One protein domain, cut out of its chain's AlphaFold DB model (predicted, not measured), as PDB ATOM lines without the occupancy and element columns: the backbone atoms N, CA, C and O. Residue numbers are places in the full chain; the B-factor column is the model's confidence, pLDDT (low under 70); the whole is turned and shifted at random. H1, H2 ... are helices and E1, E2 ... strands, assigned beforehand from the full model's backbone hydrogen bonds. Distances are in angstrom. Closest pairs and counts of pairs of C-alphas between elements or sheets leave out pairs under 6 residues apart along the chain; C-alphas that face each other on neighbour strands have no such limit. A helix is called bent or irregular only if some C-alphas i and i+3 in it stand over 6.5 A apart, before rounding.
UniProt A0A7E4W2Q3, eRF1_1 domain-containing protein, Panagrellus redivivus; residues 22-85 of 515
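What this domain is: This is residues 22 to 85 of the 515 residues of the protein "eRF1_1 domain-containing protein" of Panagrellus redivivus (UniProt A0A7E4W2Q3). A small three-stranded antiparallel sheet, E1, E2 and E3 side by side, makes the body, and a long strip of chain leads away from it to one helix, H1, which sticks out with residues 69 to 85 and does not pack on the sheet. At one end of the sheet a long loop, residues 42 to 52, turns back from E2 into E3. The printed part has 64 residues with three named strands and one named helix, in the order E1 E2 E3 H1; across the sheet the strands stand in the order E1, E2, E3, and the class is mixed, helices and strands. The whole is loose, with a radius of gyration of the C-alphas of 13.8 A, and spans 39 by 31 by 19 A.

How they stand to each other: The first strand, E1, residues 22 to 29, is the antiparallel neighbour of E2, residues 34 to 41, with 161 degrees between their directions. A tight link joins them into a hairpin. C-alphas 23 and 39, which face each other, are 4.2 A apart. N 27 and O 36 are 2.8 A apart and N 38 and O 25 are 2.9 A apart, both within hydrogen-bond range. E1 bends by 60 degrees at residue 25, and E2 bends by 53 degrees at residue 38. E2 is also the antiparallel neighbour of E3, residues 53 to 58, at 155 degrees, and these two form a second hairpin, over a long link. C-alphas 36 and 57 face each other at 4.5 A. N 37 and O 56 are 2.8 A apart and N 35 and O 58 are 2.9 A apart, both within hydrogen-bond range. The three strands form a meander, each strand after the first being the antiparallel neighbour of the one before. E1 and E3 are the edge strands and E2 is the inner one. The sheet is twisted, with C-alphas up to 4.3 A off its best plane. H1, residues 73 to 83, is not on the sheet, with 0 pairs of C-alphas within 10 A. It is apart from E1 and from E2. In H1 every O i to N i+4 pair is within hydrogen-bond range.

Where its parts are: E1 begins at the C-alpha of Val 22, at (21.061, -32.096, 8.237), and runs 19.9 A to the C-alpha of Asp 29. E2 runs from Gly 34 to Thr 41, 20.3 A from first to last C-alpha. E3 goes from Gly 53 to Ile 58, 16.3 A from first to last C-alpha, and ends at C-alpha 58 at (10.924, -42.109, 13.439). H1 begins at Pro 73 and ends at Leu 83, whose C-alpha is at (21.373, -52.416, 22.974); its first and last C-alphas are 15.8 A apart. H1 is not bent.

The domain as a whole: The two C-alphas farthest apart are those of Asp 49 and Glu 84, at 39.2 A, and the first and last printed C-alphas, of Val 22 and Ile 85, are 28.6 A apart. Residues 69 to 85, of which 73 to 83 belong to H1, stand free; the body without them has 47 residues and spans 31 by 22 by 19 A. The link from E2 to E3 is long, with 11 residues, and so is the link from E3 to H1, with 14, residues 59 to 72. The printed part has no cut. The mean pLDDT of the printed part is 73.3, and the model's confidence is under 70 at residues 29 to 33, 46 to 47, 59 to 61 and 80 to 85.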
ATOM      1  N   VAL A  22      20.216 -32.672   7.194       84.31
ATOM      2  CA  VAL A  22      21.061 -32.096   8.237       84.31
ATOM      3  C   VAL A  22      20.164 -31.737   9.409       84.31
ATOM      4  O   VAL A  22      19.403 -30.771   9.349       84.31
ATOM      5  N   VAL A  23      20.256 -32.532  10.469       82.62
ATOM      6  CA  VAL A  23      19.480 -32.347  11.697       82.62
ATOM      7  C   VAL A  23      19.892 -31.049  12.396       82.62
ATOM      8  O   VAL A  23      21.058 -30.869  12.750       82.62
ATOM      9  N   THR A  24      18.922 -30.169  12.627       84.38
ATOM     10  CA  THR A  24      19.073 -28.922  13.385       84.38
ATOM     11  C   THR A  24      18.459 -29.002  14.775       84.38
ATOM     12  O   THR A  24      18.980 -28.361  15.684       84.38
ATOM     13  N   ASP A  25      17.398 -29.794  14.955       83.19
ATOM     14  CA  ASP A  25      16.777 -30.030  16.262       83.19
ATOM     15  C   ASP A  25      16.313 -31.487  16.420       83.19
ATOM     16  O   ASP A  25      16.008 -32.176  15.440       83.19
ATOM     17  N   VAL A  26      16.294 -31.974  17.664       82.19
ATOM     18  CA  VAL A  26      15.903 -33.346  18.011       82.19
ATOM     19  C   VAL A  26      14.949 -33.339  19.196       82.19
ATOM     20  O   VAL A  26      15.315 -32.959  20.308       82.19
ATOM     21  N   GLY A  27      13.746 -33.859  18.975       78.75
ATOM     22  CA  GLY A  27      12.735 -34.076  20.001       78.75
ATOM     23  C   GLY A  27      12.459 -35.560  20.227       78.75
ATOM     24  O   GLY A  27      12.611 -36.388  19.333       78.75
ATOM     25  N   PHE A  28      12.002 -35.912  21.423       75.81
ATOM     26  CA  PHE A  28      11.440 -37.232  21.706       75.81
ATOM     27  C   PHE A  28       9.986 -37.065  22.135       75.81
ATOM     28  O   PHE A  28       9.713 -36.310  23.068       75.81
ATOM     29  N   ASP A  29       9.067 -37.769  21.471       65.12
ATOM     30  CA  ASP A  29       7.651 -37.771  21.842       65.12
ATOM     31  C   ASP A  29       7.339 -39.000  22.726       65.12
ATOM     32  O   ASP A  29       7.316 -40.137  22.230       65.12
ATOM     33  N   PRO A  30       7.050 -38.810  24.032       51.09
ATOM     34  CA  PRO A  30       6.745 -39.906  24.951       51.09
ATOM     35  C   PRO A  30       5.443 -40.652  24.623       51.09
ATOM     36  O   PRO A  30       5.268 -41.792  25.057       51.09
ATOM     37  N   LEU A  31       4.519 -40.018  23.896       48.75
ATOM     38  CA  LEU A  31       3.215 -40.572  23.536       48.75
ATOM     39  C   LEU A  31       3.284 -41.373  22.233       48.75
ATOM     40  O   LEU A  31       2.664 -42.434  22.151       48.75
ATOM     41  N   PHE A  32       4.051 -40.900  21.244       52.00
ATOM     42  CA  PHE A  32       4.257 -41.597  19.965       52.00
ATOM     43  C   PHE A  32       5.366 -42.665  20.034       52.00
ATOM     44  O   PHE A  32       5.500 -43.488  19.131       52.00
ATOM     45  N   LYS A  33       6.146 -42.687  21.128       59.47
ATOM     46  CA  LYS A  33       7.328 -43.552  21.307       59.47
ATOM     47  C   LYS A  33       8.321 -43.418  20.140       59.47
ATOM     48  O   LYS A  33       8.953 -44.397  19.751       59.47
ATOM     49  N   GLY A  34       8.434 -42.219  19.572       71.00
ATOM     50  CA  GLY A  34       9.254 -41.936  18.398       71.00
ATOM     51  C   GLY A  34      10.206 -40.770  18.628       71.00
ATOM     52  O   GLY A  34      10.005 -39.953  19.530       71.00
ATOM     53  N   ILE A  35      11.255 -40.710  17.814       77.31
ATOM     54  CA  ILE A  35      12.198 -39.590  17.790       77.31
ATOM     55  C   ILE A  35      11.820 -38.687  16.621       77.31
ATOM     56  O   ILE A  35      11.645 -39.160  15.499       77.31
ATOM     57  N   ARG A  36      11.694 -37.392  16.893       81.69
ATOM     58  CA  ARG A  36      11.450 -36.347  15.906       81.69
ATOM     59  C   ARG A  36      12.772 -35.668  15.573       81.69
ATOM     60  O   ARG A  36      13.447 -35.172  16.470       81.69
ATOM     61  N   PHE A  37      13.116 -35.627  14.297       81.69
ATOM     62  CA  PHE A  37      14.255 -34.882  13.775       81.69
ATOM     63  C   PHE A  37      13.738 -33.736  12.918       81.69
ATOM     64  O   PHE A  37      12.955 -33.958  11.998       81.69
ATOM     65  N   GLU A  38      14.182 -32.522  13.202       81.62
ATOM     66  CA  GLU A  38      13.940 -31.368  12.342       81.62
ATOM     67  C   GLU A  38      15.245 -30.973  11.679       81.62
ATOM     68  O   GLU A  38      16.306 -31.018  12.306       81.62
ATOM     69  N   GLY A  39      15.187 -30.623  10.401       85.94
ATOM     70  CA  GLY A  39      16.390 -30.314   9.650       85.94
ATOM     71  C   GLY A  39      16.117 -29.891   8.222       85.94
ATOM     72  O   GLY A  39      14.968 -29.740   7.810       85.94
ATOM     73  N   PHE A  40      17.198 -29.722   7.467       81.75
ATOM     74  CA  PHE A  40      17.150 -29.313   6.065       81.75
ATOM     75  C   PHE A  40      17.712 -30.400   5.157       81.75
ATOM     76  O   PHE A  40      18.715 -31.024   5.497       81.75
ATOM     77  N   THR A  41      17.108 -30.595   3.989       80.12
ATOM     78  CA  THR A  41      17.568 -31.570   2.990       80.12
ATOM     79  C   THR A  41      18.992 -31.254   2.525       80.12
ATOM     80  O   THR A  41      19.253 -30.164   2.008       80.12
ATOM     81  N   GLU A  42      19.920 -32.201   2.689       77.06
ATOM     82  CA  GLU A  42      21.329 -32.047   2.288       77.06
ATOM     83  C   GLU A  42      21.544 -32.344   0.800       77.06
ATOM     84  O   GLU A  42      22.284 -31.626   0.108       77.06
ATOM     85  N   THR A  43      20.855 -33.380   0.319       75.19
ATOM     86  CA  THR A  43      20.965 -33.931  -1.032       75.19
ATOM     87  C   THR A  43      19.612 -33.820  -1.723       75.19
ATOM     88  O   THR A  43      18.618 -34.339  -1.221       75.19
ATOM     89  N   ALA A  44      19.559 -33.124  -2.862       70.00
ATOM     90  CA  ALA A  44      18.323 -33.006  -3.629       70.00
ATOM     91  C   ALA A  44      17.867 -34.394  -4.103       70.00
ATOM     92  O   ALA A  44      18.670 -35.175  -4.617       70.00
ATOM     93  N   THR A  45      16.584 -34.685  -3.928       70.44
ATOM     94  CA  THR A  45      15.938 -35.891  -4.460       70.44
ATOM     95  C   THR A  45      15.056 -35.509  -5.644       70.44
ATOM     96  O   THR A  45      14.803 -34.330  -5.876       70.44
ATOM     97  N   GLU A  46      14.541 -36.497  -6.376       65.88
ATOM     98  CA  GLU A  46      13.595 -36.275  -7.482       65.88
ATOM     99  C   GLU A  46      12.344 -35.469  -7.062       65.88
ATOM    100  O   GLU A  46      11.705 -34.837  -7.898       65.88
ATOM    101  N   TYR A  47      12.024 -35.441  -5.762       69.12
ATOM    102  CA  TYR A  47      10.803 -34.838  -5.222       69.12
ATOM    103  C   TYR A  47      11.043 -33.635  -4.300       69.12
ATOM    104  O   TYR A  47      10.088 -32.935  -3.964       69.12
ATOM    105  N   VAL A  48      12.280 -33.404  -3.849       72.19
ATOM    106  CA  VAL A  48      12.606 -32.397  -2.827       72.19
ATOM    107  C   VAL A  48      13.949 -31.747  -3.134       72.19
ATOM    108  O   VAL A  48      14.983 -32.421  -3.154       72.19
ATOM    109  N   ASP A  49      13.942 -30.424  -3.289       75.06
ATOM    110  CA  ASP A  49      15.155 -29.640  -3.504       75.06
ATOM    111  C   ASP A  49      16.025 -29.550  -2.242       75.06
ATOM    112  O   ASP A  49      15.566 -29.594  -1.095       75.06
ATOM    113  N   LYS A  50      17.324 -29.342  -2.464       78.25
ATOM    114  CA  LYS A  50      18.284 -29.082  -1.392       78.25
ATOM    115  C   LYS A  50      17.890 -27.832  -0.594       78.25
ATOM    116  O   LYS A  50      17.575 -26.794  -1.170       78.25
ATOM    117  N   GLY A  51      17.982 -27.914   0.732       74.56
ATOM    118  CA  GLY A  51      17.722 -26.795   1.641       74.56
ATOM    119  C   GLY A  51      16.267 -26.637   2.091       74.56
ATOM    120  O   GLY A  51      15.981 -25.706   2.842       74.56
ATOM    121  N   TRP A  52      15.358 -27.529   1.691       75.38
ATOM    122  CA  TRP A  52      13.986 -27.545   2.210       75.38
ATOM    123  C   TRP A  52      13.920 -28.088   3.638       75.38
ATOM    124  O   TRP A  52      14.638 -29.023   3.987       75.38
ATOM    125  N   GLY A  53      13.075 -27.474   4.469       78.75
ATOM    126  CA  GLY A  53      12.881 -27.866   5.864       78.75
ATOM    127  C   GLY A  53      11.938 -29.061   5.998       78.75
ATOM    128  O   GLY A  53      10.846 -29.055   5.430       78.75
ATOM    129  N   HIS A  54      12.337 -30.060   6.784       75.94
ATOM    130  CA  HIS A  54      11.558 -31.268   7.039       75.94
ATOM    131  C   HIS A  54      11.519 -31.635   8.517       75.94
ATOM    132  O   HIS A  54      12.453 -31.383   9.280       75.94
ATOM    133  N   THR A  55      10.434 -32.311   8.886       79.81
ATOM    134  CA  THR A  55      10.267 -32.988  10.168       79.81
ATOM    135  C   THR A  55      10.145 -34.487   9.908       79.81
ATOM    136  O   THR A  55       9.184 -34.926   9.278       79.81
ATOM    137  N   LEU A  56      11.113 -35.272  10.380       76.56
ATOM    138  CA  LEU A  56      11.101 -36.731  10.317       76.56
ATOM    139  C   LEU A  56      10.684 -37.304  11.669       76.56
ATOM    140  O   LEU A  56      11.369 -37.103  12.669       76.56
ATOM    141  N   GLU A  57       9.585 -38.052  11.700       78.94
ATOM    142  CA  GLU A  57       9.122 -38.768  12.891       78.94
ATOM    143  C   GLU A  57       9.441 -40.260  12.746       78.94
ATOM    144  O   GLU A  57       8.805 -40.989  11.987       78.94
ATOM    145  N   ILE A  58      10.457 -40.723  13.474       76.56
ATOM    146  CA  ILE A  58      10.924 -42.109  13.439       76.56
ATOM    147  C   ILE A  58      10.288 -42.866  14.605       76.56
ATOM    148  O   ILE A  58      10.649 -42.672  15.768       76.56
ATOM    149  N   GLY A  59       9.328 -43.735  14.283       69.38
ATOM    150  CA  GLY A  59       8.683 -44.634  15.240       69.38
ATOM    151  C   GLY A  59       9.553 -45.831  15.647       69.38
ATOM    152  O   GLY A  59      10.617 -46.092  15.080       69.38
ATOM    153  N   LEU A  60       9.084 -46.601  16.633       65.12
ATOM    154  CA  LEU A  60       9.755 -47.831  17.070       65.12
ATOM    155  C   LEU A  60       9.925 -48.826  15.911       65.12
ATOM    156  O   LEU A  60       9.013 -49.021  15.114       65.12
ATOM    157  N   ASN A  61      11.074 -49.507  15.872       60.34
ATOM    158  CA  ASN A  61      11.440 -50.519  14.869       60.34
ATOM    159  C   ASN A  61      11.537 -50.021  13.415       60.34
ATOM    160  O   ASN A  61      11.737 -50.841  12.520       60.34
ATOM    161  N   HIS A  62      11.458 -48.711  13.166       72.94
ATOM    162  CA  HIS A  62      11.736 -48.161  11.845       72.94
ATOM    163  C   HIS A  62      13.259 -48.006  11.654       72.94
ATOM    164  O   HIS A  62      13.907 -47.364  12.487       72.94
ATOM    165  N   PRO A  63      13.868 -48.628  10.625       72.06
ATOM    166  CA  PRO A  63      15.303 -48.520  10.392       72.06
ATOM    167  C   PRO A  63      15.665 -47.109   9.920       72.06
ATOM    168  O   PRO A  63      14.983 -46.531   9.081       72.06
ATOM    169  N   PHE A  64      16.765 -46.569  10.436       77.44
ATOM    170  CA  PHE A  64      17.337 -45.309   9.974       77.44
ATOM    171  C   PHE A  64      18.858 -45.353  10.072       77.44
ATOM    172  O   PHE A  64      19.423 -46.110  10.868       77.44
ATOM    173  N   LYS A  65      19.525 -44.525   9.269       79.00
ATOM    174  CA  LYS A  65      20.977 -44.362   9.287       79.00
ATOM    175  C   LYS A  65      21.318 -43.013   9.905       79.00
ATOM    176  O   LYS A  65      20.849 -41.982   9.438       79.00
ATOM    177  N   LEU A  66      22.144 -43.022  10.949       79.00
ATOM    178  CA  LEU A  66      22.685 -41.804  11.545       79.00
ATOM    179  C   LEU A  66      24.141 -41.642  11.112       79.00
ATOM    180  O   LEU A  66      24.965 -42.515  11.380       79.00
ATOM    181  N   THR A  67      24.461 -40.514  10.485       78.25
ATOM    182  CA  THR A  67      25.834 -40.152  10.124       78.25
ATOM    183  C   THR A  67      26.243 -38.928  10.933       78.25
ATOM    184  O   THR A  67      25.526 -37.931  10.976       78.25
ATOM    185  N   LYS A  68      27.408 -38.982  11.579       74.19
ATOM    186  CA  LYS A  68      28.026 -37.829  12.242       74.19
ATOM    187  C   LYS A  68      29.375 -37.547  11.600       74.19
ATOM    188  O   LYS A  68      30.099 -38.476  11.256       74.19
ATOM    189  N   ARG A  69      29.766 -36.269  11.532       75.81
ATOM    190  CA  ARG A  69      31.130 -35.874  11.119       75.81
ATOM    191  C   ARG A  69      32.207 -36.495  12.015       75.81
ATOM    192  O   ARG A  69      33.309 -36.771  11.557       75.81
ATOM    193  N   ARG A  70      31.884 -36.702  13.295       74.94
ATOM    194  CA  ARG A  70      32.723 -37.389  14.274       74.94
ATOM    195  C   ARG A  70      31.840 -38.051  15.326       74.94
ATOM    196  O   ARG A  70      30.991 -37.382  15.910       74.94
ATOM    197  N   TRP A  71      32.074 -39.332  15.578       80.44
ATOM    198  CA  TRP A  71      31.519 -40.042  16.728       80.44
ATOM    199  C   TRP A  71      32.365 -39.742  17.967       80.44
ATOM    200  O   TRP A  71      33.598 -39.767  17.904       80.44
ATOM    201  N   LEU A  72      31.716 -39.379  19.073       83.25
ATOM    202  CA  LEU A  72      32.382 -39.198  20.361       83.25
ATOM    203  C   LEU A  72      32.308 -40.508  21.164       83.25
ATOM    204  O   LEU A  72      31.300 -41.197  21.066       83.25
ATOM    205  N   PRO A  73      33.279 -40.818  22.045       75.69
ATOM    206  CA  PRO A  73      33.239 -42.039  22.864       75.69
ATOM    207  C   PRO A  73      31.957 -42.204  23.701       75.69
ATOM    208  O   PRO A  73      31.519 -43.315  23.985       75.69
ATOM    209  N   ILE A  74      31.323 -41.090  24.086       76.50
ATOM    210  CA  ILE A  74      30.045 -41.100  24.811       76.50
ATOM    211  C   ILE A  74      28.858 -41.519  23.935       76.50
ATOM    212  O   ILE A  74      27.861 -42.014  24.461       76.50
ATOM    213  N   ASP A  75      28.943 -41.323  22.617       76.31
ATOM    214  CA  ASP A  75      27.922 -41.779  21.677       76.31
ATOM    215  C   ASP A  75      27.923 -43.310  21.607       76.31
ATOM    216  O   ASP A  75      26.865 -43.921  21.753       76.31
ATOM    217  N   ASP A  76      29.107 -43.916  21.488       73.00
ATOM    218  CA  ASP A  76      29.282 -45.371  21.436       73.00
ATOM    219  C   ASP A  76      28.776 -46.027  22.728       73.00
ATOM    220  O   ASP A  76      27.925 -46.914  22.689       73.00
ATOM    221  N   GLN A  77      29.176 -45.495  23.888       73.56
ATOM    222  CA  GLN A  77      28.723 -45.990  25.193       73.56
ATOM    223  C   GLN A  77      27.192 -45.900  25.367       73.56
ATOM    224  O   GLN A  77      26.557 -46.772  25.975       73.56
ATOM    225  N   ARG A  78      26.560 -44.838  24.848       73.00
ATOM    226  CA  ARG A  78      25.098 -44.665  24.892       73.00
ATOM    227  C   ARG A  78      24.375 -45.602  23.929       73.00
ATOM    228  O   ARG A  78      23.313 -46.113  24.281       73.00
ATOM    229  N   ILE A  79      24.936 -45.847  22.748       75.19
ATOM    230  CA  ILE A  79      24.383 -46.813  21.797       75.19
ATOM    231  C   ILE A  79      24.469 -48.214  22.398       75.19
ATOM    232  O   ILE A  79      23.431 -48.861  22.505       75.19
ATOM    233  N   GLU A  80      25.639 -48.642  22.873       69.88
ATOM    234  CA  GLU A  80      25.852 -49.962  23.482       69.88
ATOM    235  C   GLU A  80      24.923 -50.205  24.675       69.88
ATOM    236  O   GLU A  80      24.191 -51.194  24.701       69.88
ATOM    237  N   SER A  81      24.829 -49.251  25.607       64.69
ATOM    238  CA  SER A  81      23.900 -49.371  26.743       64.69
ATOM    239  C   SER A  81      22.422 -49.417  26.329       64.69
ATOM    240  O   SER A  81      21.608 -50.008  27.036       64.69
ATOM    241  N   SER A  82      22.054 -48.856  25.170       64.25
ATOM    242  CA  SER A  82      20.702 -48.965  24.599       64.25
ATOM    243  C   SER A  82      20.440 -50.286  23.852       64.25
ATOM    244  O   SER A  82      19.288 -50.591  23.525       64.25
ATOM    245  N   LEU A  83      21.486 -51.059  23.529       62.44
ATOM    246  CA  LEU A  83      21.373 -52.416  22.974       62.44
ATOM    247  C   LEU A  83      21.067 -53.442  24.074       62.44
ATOM    248  O   LEU A  83      20.411 -54.445  23.803       62.44
ATOM    249  N   GLU A  84      21.502 -53.177  25.306       54.16
ATOM    250  CA  GLU A  84      21.411 -54.104  26.442       54.16
ATOM    251  C   GLU A  84      20.107 -54.014  27.247       54.16
ATOM    252  O   GLU A  84      19.899 -54.827  28.148       54.16
ATOM    253  N   ILE A  85      19.219 -53.054  26.952       52.62
ATOM    254  CA  ILE A  85      17.989 -52.845  27.731       52.62
ATOM    255  C   ILE A  85      17.073 -54.066  27.588       52.62
ATOM    256  O   ILE A  85      16.337 -54.215  26.611       52.62
TER     257      ILE A  85